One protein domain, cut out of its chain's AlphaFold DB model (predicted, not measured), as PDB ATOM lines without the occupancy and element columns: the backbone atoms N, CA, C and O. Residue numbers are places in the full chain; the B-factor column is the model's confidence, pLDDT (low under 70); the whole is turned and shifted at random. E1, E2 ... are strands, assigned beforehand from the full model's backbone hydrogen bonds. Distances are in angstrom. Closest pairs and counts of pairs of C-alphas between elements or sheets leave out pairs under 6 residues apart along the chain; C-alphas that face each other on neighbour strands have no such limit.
ATOM      1  N   GLU A 230      43.063  28.523  14.561       98.38
ATOM      2  CA  GLU A 230      42.591  27.141  14.492       98.38
ATOM      3  C   GLU A 230      43.174  26.459  13.251       98.38
ATOM      4  O   GLU A 230      43.247  27.074  12.187       98.38
ATOM      5  N   ALA A 231      43.588  25.197  13.385       98.31
ATOM      6  CA  ALA A 231      44.162  24.437  12.279       98.31
ATOM      7  C   ALA A 231      43.154  24.302  11.130       98.31
ATOM      8  O   ALA A 231      42.005  23.919  11.356       98.31
ATOM      9  N   ILE A 232      43.593  24.583   9.904       98.06
ATOM     10  CA  ILE A 232      42.756  24.411   8.718       98.06
ATOM     11  C   ILE A 232      42.350  22.930   8.550       98.06
ATOM     12  O   ILE A 232      43.197  22.038   8.669       98.06
ATOM     13  N   PRO A 233      41.067  22.620   8.273       97.38
ATOM     14  CA  PRO A 233      40.635  21.256   7.998       97.38
ATOM     15  C   PRO A 233      41.393  20.657   6.811       97.38
ATOM     16  O   PRO A 233      41.535  21.298   5.774       97.38
ATOM     17  N   GLY A 234      41.807  19.391   6.914       96.62
ATOM     18  CA  GLY A 234      42.650  18.741   5.897       96.62
ATOM     19  C   GLY A 234      42.031  18.604   4.495       96.62
ATOM     20  O   GLY A 234      42.729  18.227   3.559       96.62
ATOM     21  N   TRP A 235      40.737  18.898   4.335       96.81
ATOM     22  CA  TRP A 235      40.043  18.916   3.043       96.81
ATOM     23  C   TRP A 235      40.019  20.305   2.377       96.81
ATOM     24  O   TRP A 235      39.602  20.412   1.224       96.81
ATOM     25  N   ILE A 236      40.467  21.356   3.076       98.00
ATOM     26  CA  ILE A 236      40.523  22.736   2.581       98.00
ATOM     27  C   ILE A 236      41.974  23.089   2.231       98.00
ATOM     28  O   ILE A 236      42.882  22.972   3.051       98.00
ATOM     29  N   ARG A 237      42.182  23.566   1.004       96.38
ATOM     30  CA  ARG A 237      43.417  24.217   0.522       96.38
ATOM     31  C   ARG A 237      43.101  25.645   0.079       96.38
ATOM     32  O   ARG A 237      41.938  26.032   0.088       96.38
ATOM     33  N   GLN A 238      44.104  26.427  -0.319       97.12
ATOM     34  CA  GLN A 238      43.863  27.762  -0.889       97.12
ATOM     35  C   GLN A 238      42.825  27.700  -2.022       97.12
ATOM     36  O   GLN A 238      42.873  26.790  -2.855       97.12
ATOM     37  N   GLY A 239      41.894  28.651  -2.017       98.00
ATOM     38  CA  GLY A 239      40.781  28.730  -2.951       98.00
ATOM     39  C   GLY A 239      39.444  28.225  -2.404       98.00
ATOM     40  O   GLY A 239      39.206  28.147  -1.193       98.00
ATOM     41  N   ILE A 240      38.576  27.839  -3.342       98.44
ATOM     42  CA  ILE A 240      37.220  27.337  -3.103       98.44
ATOM     43  C   ILE A 240      37.234  25.804  -3.088       98.44
ATOM     44  O   ILE A 240      37.606  25.159  -4.068       98.44
ATOM     45  N   ASN A 241      36.786  25.204  -1.987       97.94
ATOM     46  CA  ASN A 241      36.829  23.761  -1.759       97.94
ATOM     47  C   ASN A 241      35.424  23.225  -1.508       97.94
ATOM     48  O   ASN A 241      34.720  23.693  -0.617       97.94
ATOM     49  N   TYR A 242      35.026  22.205  -2.262       96.69
ATOM     50  CA  TYR A 242      33.730  21.546  -2.112       96.69
ATOM     51  C   TYR A 242      33.900  20.248  -1.329       96.69
ATOM     52  O   TYR A 242      34.737  19.426  -1.699       96.69
ATOM     53  N   LEU A 243      33.097  20.043  -0.282       94.31
ATOM     54  CA  LEU A 243      33.125  18.814   0.506       94.31
ATOM     55  C   LEU A 243      32.203  17.760  -0.137       94.31
ATOM     56  O   LEU A 243      30.986  17.937  -0.116       94.31
ATOM     57  N   PRO A 244      32.717  16.646  -0.699       87.88
ATOM     58  CA  PRO A 244      31.870  15.701  -1.434       87.88
ATOM     59  C   PRO A 244      30.807  15.013  -0.569       87.88
ATOM     60  O   PRO A 244      29.745  14.657  -1.069       87.88
ATOM     61  N   SER A 245      31.086  14.835   0.726       93.94
ATOM     62  CA  SER A 245      30.165  14.214   1.680       93.94
ATOM     63  C   SER A 245      29.050  15.145   2.164       93.94
ATOM     64  O   SER A 245      28.108  14.663   2.782       93.94
ATOM     65  N   ASP A 246      29.148  16.457   1.916       96.62
ATOM     66  CA  ASP A 246      28.156  17.444   2.352       96.62
ATOM     67  C   ASP A 246      28.083  18.622   1.370       96.62
ATOM     68  O   ASP A 246      28.884  19.557   1.398       96.62
ATOM     69  N   GLN A 247      27.069  18.592   0.506       96.44
ATOM     70  CA  GLN A 247      26.858  19.612  -0.525       96.44
ATOM     71  C   GLN A 247      26.278  20.926   0.019       96.44
ATOM     72  O   GLN A 247      26.076  21.864  -0.752       96.44
ATOM     73  N   THR A 248      26.014  21.022   1.324       97.50
ATOM     74  CA  THR A 248      25.578  22.265   1.979       97.50
ATOM     75  C   THR A 248      26.747  23.080   2.535       97.50
ATOM     76  O   THR A 248      26.532  24.118   3.168       97.50
ATOM     77  N   LYS A 249      27.986  22.628   2.288       97.38
ATOM     78  CA  LYS A 249      29.214  23.243   2.792       97.38
ATOM     79  C   LYS A 249      30.200  23.605   1.687       97.38
ATOM     80  O   LYS A 249      30.349  22.889   0.696       97.38
ATOM     81  N   VAL A 250      30.918  24.706   1.895       98.25
ATOM     82  CA  VAL A 250      32.104  25.074   1.111       98.25
ATOM     83  C   VAL A 250      33.192  25.582   2.053       98.25
ATOM     84  O   VAL A 250      32.910  26.296   3.017       98.25
ATOM     85  N   GLY A 251      34.430  25.187   1.787       98.50
ATOM     86  CA  GLY A 251      35.616  25.646   2.496       98.50
ATOM     87  C   GLY A 251      36.319  26.705   1.667       98.50
ATOM     88  O   GLY A 251      36.628  26.466   0.500       98.50
ATOM     89  N   LEU A 252      36.569  27.868   2.253       98.75
ATOM     90  CA  LEU A 252      37.256  28.977   1.600       98.75
ATOM     91  C   LEU A 252      38.575  29.230   2.317       98.75
ATOM     92  O   LEU A 252      38.580  29.316   3.546       98.75
ATOM     93  N   ALA A 253      39.668  29.400   1.574       98.50
ATOM     94  CA  ALA A 253      40.948  29.778   2.163       98.50
ATOM     95  C   ALA A 253      41.734  30.768   1.297       98.50
ATOM     96  O   ALA A 253      41.906  30.566   0.099       98.50
ATOM     97  N   LEU A 254      42.267  31.806   1.940       98.50
ATOM     98  CA  LEU A 254      43.009  32.892   1.311       98.50
ATOM     99  C   LEU A 254      44.368  33.060   1.991       98.50
ATOM    100  O   LEU A 254      44.444  33.236   3.206       98.50
ATOM    101  N   TYR A 255      45.441  33.065   1.203       97.56
ATOM    102  CA  TYR A 255      46.758  33.484   1.674       97.56
ATOM    103  C   TYR A 255      46.860  35.015   1.621       97.56
ATOM    104  O   TYR A 255      46.828  35.602   0.541       97.56
ATOM    105  N   ALA A 256      46.935  35.663   2.785       96.69
ATOM    106  CA  ALA A 256      46.880  37.117   2.926       96.69
ATOM    107  C   ALA A 256      47.852  37.640   4.005       96.69
ATOM    108  O   ALA A 256      47.413  38.194   5.019       96.69
ATOM    109  N   PRO A 257      49.178  37.498   3.806       94.94
ATOM    110  CA  PRO A 257      50.178  38.069   4.700       94.94
ATOM    111  C   PRO A 257      49.962  39.562   4.968       94.94
ATOM    112  O   PRO A 257      49.479  40.316   4.115       94.94
ATOM    113  N   HIS A 258      50.358  39.980   6.172       93.06
ATOM    114  CA  HIS A 258      50.248  41.351   6.697       93.06
ATOM    115  C   HIS A 258      48.824  41.892   6.874       93.06
ATOM    116  O   HIS A 258      48.654  43.041   7.288       93.06
ATOM    117  N   LYS A 259      47.792  41.088   6.613       94.31
ATOM    118  CA  LYS A 259      46.430  41.438   7.011       94.31
ATOM    119  C   LYS A 259      46.244  41.146   8.494       94.31
ATOM    120  O   LYS A 259      46.876  40.261   9.071       94.31
ATOM    121  N   ASN A 260      45.394  41.931   9.146       94.25
ATOM    122  CA  ASN A 260      45.036  41.708  10.546       94.25
ATOM    123  C   ASN A 260      43.870  40.729  10.636       94.25
ATOM    124  O   ASN A 260      43.901  39.794  11.438       94.25
ATOM    125  N   PHE A 261      42.886  40.892   9.759       96.50
ATOM    126  CA  PHE A 261      41.716  40.037   9.672       96.50
ATOM    127  C   PHE A 261      41.113  40.096   8.266       96.50
ATOM    128  O   PHE A 261      41.331  41.061   7.526       96.50
ATOM    129  N   VAL A 262      40.348  39.062   7.919       98.19
ATOM    130  CA  VAL A 262      39.650  38.936   6.637       98.19
ATOM    131  C   VAL A 262      38.229  38.462   6.912       98.19
ATOM    132  O   VAL A 262      38.032  37.497   7.646       98.19
ATOM    133  N   HIS A 263      37.246  39.130   6.326       98.12
ATOM    134  CA  HIS A 263      35.857  38.680   6.291       98.12
ATOM    135  C   HIS A 263      35.522  38.148   4.906       98.12
ATOM    136  O   HIS A 263      36.033  38.650   3.904       98.12
ATOM    137  N   VAL A 264      34.603  37.191   4.839       98.56
ATOM    138  CA  VAL A 264      33.934  36.836   3.584       98.56
ATOM    139  C   VAL A 264      32.612  37.597   3.503       98.56
ATOM    140  O   VAL A 264      31.799  37.556   4.426       98.56
ATOM    141  N   ILE A 265      32.391  38.297   2.394       98.31
ATOM    142  CA  ILE A 265      31.133  38.988   2.092       98.31
ATOM    143  C   ILE A 265      30.562  38.434   0.791       98.31
ATOM    144  O   ILE A 265      31.316  38.125  -0.128       98.31
ATOM    145  N   GLY A 266      29.244  38.282   0.694       98.06
ATOM    146  CA  GLY A 266      28.650  37.698  -0.503       98.06
ATOM    147  C   GLY A 266      27.131  37.645  -0.499       98.06
ATOM    148  O   GLY A 266      26.455  38.172   0.385       98.06
ATOM    149  N   SER A 267      26.574  36.961  -1.497       97.69
ATOM    150  CA  SER A 267      25.121  36.842  -1.672       97.69
ATOM    151  C   SER A 267      24.417  36.134  -0.508       97.69
ATOM    152  O   SER A 267      23.247  36.394  -0.253       97.69
ATOM    153  N   PHE A 268      25.123  35.284   0.241       96.88
ATOM    154  CA  PHE A 268      24.599  34.569   1.411       96.88
ATOM    155  C   PHE A 268      24.467  35.442   2.674       96.88
ATOM    156  O   PHE A 268      23.837  35.018   3.640       96.88
ATOM    157  N   ASN A 269      25.046  36.649   2.696       96.44
ATOM    158  CA  ASN A 269      24.958  37.569   3.835       96.44
ATOM    159  C   ASN A 269      24.633  39.013   3.432       96.44
ATOM    160  O   ASN A 269      24.911  39.944   4.189       96.44
ATOM    161  N   ASN A 270      24.039  39.198   2.248       96.19
ATOM    162  CA  ASN A 270      23.712  40.507   1.681       96.19
ATOM    163  C   ASN A 270      24.920  41.458   1.624       96.19
ATOM    164  O   ASN A 270      24.768  42.660   1.825       96.19
ATOM    165  N   TRP A 271      26.117  40.918   1.376       96.69
ATOM    166  CA  TRP A 271      27.370  41.676   1.272       96.69
ATOM    167  C   TRP A 271      27.766  42.459   2.533       96.69
ATOM    168  O   TRP A 271      28.616  43.349   2.475       96.69
ATOM    169  N   ALA A 272      27.174  42.132   3.683       93.44
ATOM    170  CA  ALA A 272      27.453  42.809   4.938       93.44
ATOM    171  C   ALA A 272      28.731  42.267   5.593       93.44
ATOM    172  O   ALA A 272      28.956  41.057   5.654       93.44
ATOM    173  N   VAL A 273      29.543  43.163   6.161       92.38
ATOM    174  CA  VAL A 273      30.630  42.765   7.064       92.38
ATOM    175  C   VAL A 273      30.003  42.297   8.375       92.38
ATOM    176  O   VAL A 273      29.365  43.074   9.081       92.38
ATOM    177  N   ASN A 274      30.158  41.012   8.675       92.94
ATOM    178  CA  ASN A 274      29.575  40.366   9.843       92.94
ATOM    179  C   ASN A 274      30.576  39.346  10.394       92.94
ATOM    180  O   ASN A 274      31.108  38.534   9.638       92.94
ATOM    181  N   ASP A 275      30.813  39.373  11.705       94.56
ATOM    182  CA  ASP A 275      31.815  38.530  12.364       94.56
ATOM    183  C   ASP A 275      31.477  37.029  12.341       94.56
ATOM    184  O   ASP A 275      32.375  36.207  12.496       94.56
ATOM    185  N   ALA A 276      30.234  36.644  12.024       96.06
ATOM    186  CA  ALA A 276      29.896  35.257  11.681       96.06
ATOM    187  C   ALA A 276      30.636  34.748  10.425       96.06
ATOM    188  O   ALA A 276      30.755  33.543  10.225       96.06
ATOM    189  N   TYR A 277      31.136  35.666   9.591       98.06
ATOM    190  CA  TYR A 277      31.915  35.397   8.383       98.06
ATOM    191  C   TYR A 277      33.364  35.893   8.499       98.06
ATOM    192  O   TYR A 277      34.050  36.063   7.486       98.06
ATOM    193  N   LEU A 278      33.835  36.156   9.723       98.44
ATOM    194  CA  LEU A 278      35.241  36.433   9.984       98.44
ATOM    195  C   LEU A 278      36.051  35.142   9.811       98.44
ATOM    196  O   LEU A 278      35.765  34.126  10.442       98.44
ATOM    197  N   MET A 279      37.070  35.182   8.957       98.75
ATOM    198  CA  MET A 279      37.931  34.031   8.699       98.75
ATOM    199  C   MET A 279      38.869  33.784   9.883       98.75
ATOM    200  O   MET A 279      39.407  34.720  10.479       98.75
ATOM    201  N   LYS A 280      39.089  32.508  10.190       98.69
ATOM    202  CA  LYS A 280      40.078  32.031  11.162       98.69
ATOM    203  C   LYS A 280      41.476  32.086  10.545       98.69
ATOM    204  O   LYS A 280      41.600  32.102   9.323       98.69
ATOM    205  N   ARG A 281      42.524  32.085  11.369       98.00
ATOM    206  CA  ARG A 281      43.918  31.895  10.927       98.00
ATOM    207  C   ARG A 281      44.364  30.469  11.192       98.00
ATOM    208  O   ARG A 281      44.132  29.960  12.289       98.00
ATOM    209  N   ASP A 282      45.051  29.874  10.227       98.38
ATOM    210  CA  ASP A 282      45.683  28.573  10.417       98.38
ATOM    211  C   ASP A 282      46.780  28.624  11.499       98.38
ATOM    212  O   ASP A 282      47.479  29.627  11.663       98.38
ATOM    213  N   THR A 283      46.919  27.541  12.268       97.69
ATOM    214  CA  THR A 283      47.920  27.444  13.342       97.69
ATOM    215  C   THR A 283      49.324  27.160  12.816       97.69
ATOM    216  O   THR A 283      50.294  27.536  13.475       97.69
ATOM    217  N   ALA A 284      49.458  26.508  11.655       97.12
ATOM    218  CA  ALA A 284      50.752  26.203  11.050       97.12
ATOM    219  C   ALA A 284      51.254  27.342  10.146       97.12
ATOM    220  O   ALA A 284      52.459  27.587  10.081       97.12
ATOM    221  N   ASN A 285      50.346  28.056   9.476       96.81
ATOM    222  CA  ASN A 285      50.641  29.206   8.631       96.81
ATOM    223  C   ASN A 285      49.760  30.421   9.006       96.81
ATOM    224  O   ASN A 285      48.634  30.533   8.520       96.81
ATOM    225  N   PRO A 286      50.259  31.378   9.811       94.50
ATOM    226  CA  PRO A 286      49.462  32.506  10.308       94.50
ATOM    227  C   PRO A 286      49.065  33.539   9.237       94.50
ATOM    228  O   PRO A 286      48.264  34.432   9.534       94.50
ATOM    229  N   ASP A 287      49.612  33.429   8.022       96.81
ATOM    230  CA  ASP A 287      49.231  34.231   6.854       96.81
ATOM    231  C   ASP A 287      48.080  33.594   6.053       96.81
ATOM    232  O   ASP A 287      47.541  34.215   5.136       96.81
ATOM    233  N   LEU A 288      47.696  32.354   6.375       98.19
ATOM    234  CA  LEU A 288      46.580  31.654   5.750       98.19
ATOM    235  C   LEU A 288      45.303  31.847   6.573       98.19
ATOM    236  O   LEU A 288      45.211  31.439   7.732       98.19
ATOM    237  N   TYR A 289      44.293  32.428   5.933       98.75
ATOM    238  CA  TYR A 289      42.958  32.596   6.483       98.75
ATOM    239  C   TYR A 289      42.019  31.547   5.918       98.75
ATOM    240  O   TYR A 289      42.106  31.232   4.731       98.75
ATOM    241  N   TRP A 290      41.079  31.052   6.719       98.81
ATOM    242  CA  TRP A 290      40.098  30.072   6.258       98.81
ATOM    243  C   TRP A 290      38.742  30.182   6.964       98.81
ATOM    244  O   TRP A 290      38.632  30.698   8.077       98.81
ATOM    245  N   ILE A 291      37.688  29.701   6.304       98.75
ATOM    246  CA  ILE A 291      36.342  29.568   6.876       98.75
ATOM    247  C   ILE A 291      35.566  28.432   6.197       98.75
ATOM    248  O   ILE A 291      35.757  28.153   5.013       98.75
ATOM    249  N   GLU A 292      34.652  27.809   6.939       98.38
ATOM    250  CA  GLU A 292      33.614  26.933   6.395       98.38
ATOM    251  C   GLU A 292      32.287  27.696   6.337       98.38
ATOM    252  O   GLU A 292      31.769  28.134   7.368       98.38
ATOM    253  N   LEU A 293      31.712  27.834   5.144       98.12
ATOM    254  CA  LEU A 293      30.331  28.289   5.000       98.12
ATOM    255  C   LEU A 293      29.412  27.068   5.023       98.12
ATOM    256  O   LEU A 293      29.698  26.062   4.374       98.12
ATOM    257  N   ASN A 294      28.310  27.167   5.762       97.00
ATOM    258  CA  ASN A 294      27.370  26.075   6.010       97.00
ATOM    259  C   ASN A 294      25.944  26.499   5.636       97.00
ATOM    260  O   ASN A 294      25.660  27.691   5.523       97.00
ATOM    261  N   GLY A 295      25.033  25.529   5.501       96.06
ATOM    262  CA  GLY A 295      23.618  25.804   5.219       96.06
ATOM    263  C   GLY A 295      23.368  26.311   3.797       96.06
ATOM    264  O   GLY A 295      22.390  27.013   3.552       96.06
ATOM    265  N   LEU A 296      24.265  25.983   2.867       97.88
ATOM    266  CA  LEU A 296      24.150  26.348   1.461       97.88
ATOM    267  C   LEU A 296      23.134  25.440   0.767       97.88
ATOM    268  O   LEU A 296      23.047  24.246   1.057       97.88
ATOM    269  N   THR A 297      22.411  25.989  -0.202       98.00
ATOM    270  CA  THR A 297      21.514  25.226  -1.068       98.00
ATOM    271  C   THR A 297      22.334  24.593  -2.196       98.00
ATOM    272  O   THR A 297      22.935  25.328  -2.988       98.00
ATOM    273  N   PRO A 298      22.366  23.252  -2.333       96.94
ATOM    274  CA  PRO A 298      23.026  22.604  -3.460       96.94
ATOM    275  C   PRO A 298      22.515  23.137  -4.799       96.94
ATOM    276  O   PRO A 298      21.330  23.412  -4.967       96.94
ATOM    277  N   GLN A 299      23.421  23.277  -5.764       95.56
ATOM    278  CA  GLN A 299      23.184  23.830  -7.099       95.56
ATOM    279  C   GLN A 299      22.796  25.317  -7.170       95.56
ATOM    280  O   GLN A 299      22.684  25.854  -8.281       95.56
ATOM    281  N   GLN A 300      22.653  26.010  -6.041       96.69
ATOM    282  CA  GLN A 300      22.516  27.460  -6.034       96.69
ATOM    283  C   GLN A 300      23.867  28.114  -6.339       96.69
ATOM    284  O   GLN A 300      24.915  27.685  -5.850       96.69
ATOM    285  N   LEU A 301      23.838  29.150  -7.176       96.81
ATOM    286  CA  LEU A 301      25.004  29.983  -7.426       96.81
ATOM    287  C   LEU A 301      25.157  31.000  -6.293       96.81
ATOM    288  O   LEU A 301      24.211  31.713  -5.953       96.81
ATOM    289  N   TYR A 302      26.365  31.090  -5.756       98.12
ATOM    290  CA  TYR A 302      26.760  32.094  -4.785       98.12
ATOM    291  C   TYR A 302      27.892  32.948  -5.343       98.12
ATOM    292  O   TYR A 302      28.734  32.475  -6.106       98.12
ATOM    293  N   THR A 303      27.905  34.208  -4.927       98.50
ATOM    294  CA  THR A 303      28.903  35.206  -5.310       98.50
ATOM    295  C   THR A 303      29.540  35.773  -4.054       98.50
ATOM    296  O   THR A 303      28.819  36.023  -3.083       98.50
ATOM    297  N   PHE A 304      30.853  35.997  -4.051       98.69
ATOM    298  CA  PHE A 304      31.545  36.517  -2.872       98.69
ATOM    299  C   PHE A 304      32.832  37.279  -3.201       98.69
ATOM    300  O   PHE A 304      33.391  37.165  -4.291       98.69
ATOM    301  N   GLN A 305      33.300  38.030  -2.209       98.56
ATOM    302  CA  GLN A 305      34.623  38.640  -2.138       98.56
ATOM    303  C   GLN A 305      35.183  38.473  -0.719       98.56
ATOM    304  O   GLN A 305      34.447  38.296   0.258       98.56
ATOM    305  N   TYR A 306      36.498  38.584  -0.595       98.38
ATOM    306  CA  TYR A 306      37.183  38.783   0.672       98.38
ATOM    307  C   TYR A 306      37.299  40.273   0.969       98.38
ATOM    308  O   TYR A 306      37.782  41.032   0.131       98.38
ATOM    309  N   ARG A 307      36.897  40.694   2.172       96.31
ATOM    310  CA  ARG A 307      37.067  42.060   2.680       96.31
ATOM    311  C   ARG A 307      38.117  42.063   3.781       96.31
ATOM    312  O   ARG A 307      37.933  41.462   4.836       96.31
ATOM    313  N   THR A 308      39.207  42.774   3.549       95.44
ATOM    314  CA  THR A 308      40.341  42.878   4.480       95.44
ATOM    315  C   THR A 308      40.194  44.038   5.461       95.44
ATOM    316  O   THR A 308      39.341  44.918   5.300       95.44
ATOM    317  N   ASN A 309      41.024  44.051   6.507       93.12
ATOM    318  CA  ASN A 309      41.011  45.109   7.517       93.12
ATOM    319  C   ASN A 309      41.218  46.516   6.935       93.12
ATOM    320  O   ASN A 309      40.612  47.461   7.424       93.12
ATOM    321  N   ASP A 310      41.998  46.653   5.866       91.62
ATOM    322  CA  ASP A 310      42.248  47.899   5.131       91.62
ATOM    323  C   ASP A 310      41.205  48.182   4.034       91.62
ATOM    324  O   ASP A 310      41.465  48.918   3.086       91.62
ATOM    325  N   LEU A 311      40.001  47.615   4.178       91.06
ATOM    326  CA  LEU A 311      38.817  47.832   3.337       91.06
ATOM    327  C   LEU A 311      38.922  47.317   1.898       91.06
ATOM    328  O   LEU A 311      37.955  47.454   1.147       91.06
ATOM    329  N   LYS A 312      40.034  46.687   1.504       91.44
ATOM    330  CA  LYS A 312      40.151  46.102   0.166       91.44
ATOM    331  C   LYS A 312      39.179  44.937   0.035       91.44
ATOM    332  O   LYS A 312      39.173  44.042   0.890       91.44
ATOM    333  N   LYS A 313      38.397  44.959  -1.044       94.12
ATOM    334  CA  LYS A 313      37.595  43.835  -1.522       94.12
ATOM    335  C   LYS A 313      38.342  43.164  -2.668       94.12
ATOM    336  O   LYS A 313      38.795  43.856  -3.576       94.12
ATOM    337  N   VAL A 314      38.495  41.847  -2.611       96.19
ATOM    338  CA  VAL A 314      39.113  41.061  -3.685       96.19
ATOM    339  C   VAL A 314      38.335  39.773  -3.914       96.19
ATOM    340  O   VAL A 314      37.847  39.164  -2.962       96.19
ATOM    341  N   ALA A 315      38.231  39.338  -5.164       97.50
ATOM    342  CA  ALA A 315      37.849  37.967  -5.476       97.50
ATOM    343  C   ALA A 315      38.930  36.970  -5.012       97.50
ATOM    344  O   ALA A 315      40.069  37.330  -4.712       97.50
ATOM    345  N   ASP A 316      38.560  35.698  -4.949       98.12
ATOM    346  CA  ASP A 316      39.463  34.580  -4.715       98.12
ATOM    347  C   ASP A 316      40.426  34.394  -5.910       98.12
ATOM    348  O   ASP A 316      39.957  34.210  -7.038       98.12
ATOM    349  N   PRO A 317      41.760  34.412  -5.698       96.19
ATOM    350  CA  PRO A 317      42.750  34.187  -6.758       96.19
ATOM    351  C   PRO A 317      42.616  32.847  -7.494       96.19
ATOM    352  O   PRO A 317      43.043  32.723  -8.641       96.19
ATOM    353  N   TYR A 318      42.024  31.849  -6.843       97.00
ATOM    354  CA  TYR A 318      41.795  30.504  -7.365       97.00
ATOM    355  C   TYR A 318      40.349  30.305  -7.828       97.00
ATOM    356  O   TYR A 318      39.908  29.171  -8.032       97.00
ATOM    357  N   SER A 319      39.576  31.386  -7.968       97.06
ATOM    358  CA  SER A 319      38.197  31.291  -8.424       97.06
ATOM    359  C   SER A 319      38.147  30.733  -9.851       97.06
ATOM    360  O   SER A 319      38.788  31.289 -10.741       97.06
ATOM    361  N   PRO A 320      37.381  29.654 -10.102       93.75
ATOM    362  CA  PRO A 320      37.277  29.074 -11.437       93.75
ATOM    363  C   PRO A 320      36.366  29.889 -12.362       93.75
ATOM    364  O   PRO A 320      36.328  29.648 -13.566       93.75
ATOM    365  N   GLN A 321      35.577  30.809 -11.800       94.38
ATOM    366  CA  GLN A 321      34.676  31.683 -12.536       94.38
ATOM    367  C   GLN A 321      34.492  32.991 -11.765       94.38
ATOM    368  O   GLN A 321      34.244  32.971 -10.557       94.38
ATOM    369  N   ILE A 322      34.549  34.115 -12.474       96.50
ATOM    370  CA  ILE A 322      34.434  35.453 -11.888       96.50
ATOM    371  C   ILE A 322      33.379  36.286 -12.616       96.50
ATOM    372  O   ILE A 322      33.077  36.011 -13.774       96.50
ATOM    373  N   LEU A 323      32.844  37.311 -11.959       97.31
ATOM    374  CA  LEU A 323      32.039  38.372 -12.572       97.31
ATOM    375  C   LEU A 323      32.821  39.683 -12.561       97.31
ATOM    376  O   LEU A 323      33.535  39.960 -11.595       97.31
ATOM    377  N   SER A 324      32.633  40.498 -13.594       95.25
ATOM    378  CA  SER A 324      33.246  41.815 -13.750       95.25
ATOM    379  C   SER A 324      32.211  42.860 -14.163       95.25
ATOM    380  O   SER A 324      31.492  42.699 -15.145       95.25
ATOM    381  N   SER A 325      32.160  43.983 -13.446       93.19
ATOM    382  CA  SER A 325      31.323  45.126 -13.830       93.19
ATOM    383  C   SER A 325      31.867  45.887 -15.044       93.19
ATOM    384  O   SER A 325      31.131  46.654 -15.664       93.19
ATOM    385  N   TYR A 326      33.137  45.676 -15.397       92.31
ATOM    386  CA  TYR A 326      33.804  46.395 -16.478       92.31
ATOM    387  C   TYR A 326      33.443  45.812 -17.849       92.31
ATOM    388  O   TYR A 326      33.084  46.556 -18.766       92.31
ATOM    389  N   ASP A 327      33.461  44.479 -17.965       92.62
ATOM    390  CA  ASP A 327      33.487  43.806 -19.269       92.62
ATOM    391  C   ASP A 327      32.250  42.940 -19.551       92.62
ATOM    392  O   ASP A 327      31.863  42.795 -20.714       92.62
ATOM    393  N   ASP A 328      31.587  42.408 -18.515       95.44
ATOM    394  CA  ASP A 328      30.522  41.403 -18.670       95.44
ATOM    395  C   ASP A 328      29.325  41.925 -19.473       95.44
ATOM    396  O   ASP A 328      28.686  41.174 -20.211       95.44
ATOM    397  N   GLN A 329      29.046  43.230 -19.393       94.12
ATOM    398  CA  GLN A 329      27.951  43.886 -20.122       94.12
ATOM    399  C   GLN A 329      28.078  43.785 -21.653       94.12
ATOM    400  O   GLN A 329      27.090  43.952 -22.367       94.12
ATOM    401  N   TRP A 330      29.284  43.511 -22.164       94.75
ATOM    402  CA  TRP A 330      29.563  43.377 -23.594       94.75
ATOM    403  C   TRP A 330      29.590  41.918 -24.069       94.75
ATOM    404  O   TRP A 330      29.802  41.661 -25.256       94.75
ATOM    405  N   ILE A 331      29.371  40.954 -23.171       96.00
ATOM    406  CA  ILE A 331      29.360  39.527 -23.497       96.00
ATOM    407  C   ILE A 331      27.953  39.124 -23.937       96.00
ATOM    408  O   ILE A 331      26.969  39.268 -23.213       96.00
ATOM    409  N   SER A 332      27.846  38.594 -25.156       95.19
ATOM    410  CA  SER A 332      26.554  38.178 -25.701       95.19
ATOM    411  C   SER A 332      26.022  36.909 -25.022       95.19
ATOM    412  O   SER A 332      26.774  35.975 -24.734       95.19
ATOM    413  N   ASN A 333      24.696  36.809 -24.887       96.00
ATOM    414  CA  ASN A 333      24.040  35.590 -24.397       96.00
ATOM    415  C   ASN A 333      24.267  34.369 -25.316       96.00
ATOM    416  O   ASN A 333      24.104  33.235 -24.880       96.00
ATOM    417  N   ALA A 334      24.638  34.574 -26.585       95.38
ATOM    418  CA  ALA A 334      25.007  33.479 -27.483       95.38
ATOM    419  C   ALA A 334      26.373  32.865 -27.122       95.38
ATOM    420  O   ALA A 334      26.570  31.665 -27.295       95.38
ATOM    421  N   THR A 335      27.298  33.678 -26.605       96.69
ATOM    422  CA  THR A 335      28.642  33.258 -26.186       96.69
ATOM    423  C   THR A 335      28.628  32.644 -24.789       96.69
ATOM    424  O   THR A 335      29.157  31.550 -24.585       96.69
ATOM    425  N   TYR A 336      28.003  33.333 -23.831       97.12
ATOM    426  CA  TYR A 336      27.883  32.889 -22.445       97.12
ATOM    427  C   TYR A 336      26.406  32.939 -22.023       97.12
ATOM    428  O   TYR A 336      25.928  33.964 -21.530       97.12
ATOM    429  N   PRO A 337      25.648  31.848 -22.230       95.69
ATOM    430  CA  PRO A 337      24.234  31.814 -21.885       95.69
ATOM    431  C   PRO A 337      24.009  31.981 -20.382       95.69
ATOM    432  O   PRO A 337      24.626  31.280 -19.579       95.69
ATOM    433  N   ASN A 338      23.066  32.849 -20.013       93.56
ATOM    434  CA  ASN A 338      22.686  33.099 -18.619       93.56
ATOM    435  C   ASN A 338      23.866  33.537 -17.732       93.56
ATOM    436  O   ASN A 338      23.964  33.099 -16.581       93.56
ATOM    437  N   LEU A 339      24.765  34.378 -18.260       95.75
ATOM    438  CA  LEU A 339      25.796  35.014 -17.443       95.75
ATOM    439  C   LEU A 339      25.122  35.767 -16.275       95.75
ATOM    440  O   LEU A 339      24.259  36.614 -16.526       95.75
ATOM    441  N   PRO A 340      25.441  35.443 -15.008       95.12
ATOM    442  CA  PRO A 340      24.821  36.094 -13.861       95.12
ATOM    443  C   PRO A 340      25.105  37.602 -13.849       95.12
ATOM    444  O   PRO A 340      26.214  38.008 -14.193       95.12
ATOM    445  N   PRO A 341      24.146  38.444 -13.429       94.69
ATOM    446  CA  PRO A 341      24.393  39.873 -13.315       94.69
ATOM    447  C   PRO A 341      25.427  40.154 -12.223       94.69
ATOM    448  O   PRO A 341      25.426  39.518 -11.164       94.69
ATOM    449  N   PHE A 342      26.267  41.160 -12.457       96.94
ATOM    450  CA  PHE A 342      27.199  41.646 -11.451       96.94
ATOM    451  C   PHE A 342      26.435  42.174 -10.211       96.94
ATOM    452  O   PHE A 342      25.446  42.899 -10.360       96.94
ATOM    453  N   PRO A 343      26.848  41.821  -8.979       96.38
ATOM    454  CA  PRO A 343      26.143  42.227  -7.764       96.38
ATOM    455  C   PRO A 343      26.292  43.729  -7.478       96.38
ATOM    456  O   PRO A 343      27.392  44.276  -7.463       96.38
ATOM    457  N   ALA A 344      25.177  44.397  -7.177       92.62
ATOM    458  CA  ALA A 344      25.167  45.827  -6.877       92.62
ATOM    459  C   ALA A 344      26.004  46.188  -5.628       92.62
ATOM    460  O   ALA A 344      26.054  45.440  -4.647       92.62
ATOM    461  N   GLY A 345      26.631  47.371  -5.654       88.81
ATOM    462  CA  GLY A 345      27.420  47.911  -4.537       88.81
ATOM    463  C   GLY A 345      28.784  47.243  -4.323       88.81
ATOM    464  O   GLY A 345      29.425  47.472  -3.291       88.81
ATOM    465  N   GLN A 346      29.210  46.396  -5.263       93.12
ATOM    466  CA  GLN A 346      30.561  45.843  -5.304       93.12
ATOM    467  C   GLN A 346      31.385  46.526  -6.389       93.12
ATOM    468  O   GLN A 346      30.841  47.052  -7.356       93.12
ATOM    469  N   ASP A 347      32.697  46.471  -6.208       89.00
ATOM    470  CA  ASP A 347      33.698  46.975  -7.140       89.00
ATOM    471  C   ASP A 347      34.716  45.857  -7.374       89.00
ATOM    472  O   ASP A 347      34.867  44.979  -6.513       89.00
ATOM    473  N   PHE A 348      35.430  45.910  -8.502       92.00
ATOM    474  CA  PHE A 348      36.340  44.850  -8.955       92.00
ATOM    475  C   PHE A 348      35.647  43.496  -9.154       92.00
ATOM    476  O   PHE A 348      34.424  43.377  -9.146       92.00
ATOM    477  N   GLU A 349      36.440  42.460  -9.386       95.81
ATOM    478  CA  GLU A 349      35.951  41.129  -9.684       95.81
ATOM    479  C   GLU A 349      35.312  40.459  -8.475       95.81
ATOM    480  O   GLU A 349      35.734  40.612  -7.323       95.81
ATOM    481  N   VAL A 350      34.301  39.651  -8.770       98.00
ATOM    482  CA  VAL A 350      33.535  38.878  -7.798       98.00
ATOM    483  C   VAL A 350      33.683  37.398  -8.112       98.00
ATOM    484  O   VAL A 350      33.417  36.967  -9.230       98.00
ATOM    485  N   SER A 351      34.056  36.599  -7.118       98.44
ATOM    486  CA  SER A 351      34.147  35.149  -7.272       98.44
ATOM    487  C   SER A 351      32.783  34.492  -7.284       98.44
ATOM    488  O   SER A 351      31.876  34.906  -6.560       98.44
ATOM    489  N   MET A 352      32.672  33.401  -8.039       97.50
ATOM    490  CA  MET A 352      31.487  32.553  -8.063       97.50
ATOM    491  C   MET A 352      31.786  31.151  -7.536       97.50
ATOM    492  O   MET A 352      32.862  30.595  -7.759       97.50
ATOM    493  N   PHE A 353      30.806  30.548  -6.863       97.12
ATOM    494  CA  PHE A 353      30.827  29.124  -6.547       97.12
ATOM    495  C   PHE A 353      29.425  28.519  -6.550       97.12
ATOM    496  O   PHE A 353      28.425  29.192  -6.310       97.12
ATOM    497  N   LYS A 354      29.363  27.208  -6.784       95.62
ATOM    498  CA  LYS A 354      28.131  26.418  -6.745       95.62
ATOM    499  C   LYS A 354      28.447  25.053  -6.147       95.62
ATOM    500  O   LYS A 354      29.342  24.369  -6.630       95.62
ATOM    501  N   THR A 355      27.771  24.652  -5.075       96.62
ATOM    502  CA  THR A 355      27.931  23.300  -4.515       96.62
ATOM    503  C   THR A 355      27.062  22.301  -5.293       96.62
ATOM    504  O   THR A 355      26.171  22.700  -6.044       96.62
ATOM    505  N   GLY A 356      27.321  20.996  -5.164       94.12
ATOM    506  CA  GLY A 356      26.503  19.960  -5.820       94.12
ATOM    507  C   GLY A 356      26.524  20.000  -7.356       94.12
ATOM    508  O   GLY A 356      25.555  19.593  -7.997       94.12
TER     509      GLY A 356
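AT A GLANCE: This is residues 230 to 356 of the 482 residues of the protein "Carbohydrate-binding module 48 (Isoamylase N-terminal domain)" of Chryseobacterium carnipullorum (UniProt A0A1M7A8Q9). With little regular structure, this is a small sandwich of two three-stranded sheets, E1-E2-E4 and E3-E5-E6, and a long loop, residues 309 to 349, reaches up to 27 A from the mean of the C-alphas. The 127 printed residues include six named strands, E1 to E6 in chain order, which hold 34 residues, and no named helix: all strand, both sheets antiparallel. The whole is compact, radius of gyration of the C-alphas 14.7 A, spanning 47 by 36 by 22 A.

HOW THE PARTS SIT: E1, residues 239 to 242, and E2, residues 250 to 255, form a hairpin, with N 241 and O 251 2.8 A apart. E4, residues 288 to 293, is antiparallel to E2, with N 252 and O 291 2.9 A apart. E5, residues 301 to 308, has staggered neighbours: E3, residues 262 to 266, N 263 and O 307 2.9 A apart, and E6, residues 350 to 354, N 302 and O 353 2.9 A apart. The sheets' strands stand at 27 degrees.

IN THESE COORDINATES: E1 begins at C-alpha 239 (40.781, 28.730, -2.951). E5 is 23.3 A long. E6 ends at C-alpha 354 (28.131, 26.418, -6.745).

THE WHOLE: The printed part has no cut. The links E3 to E4 and E5 to E6 are long. No printed residue is under 70 in pLDDT.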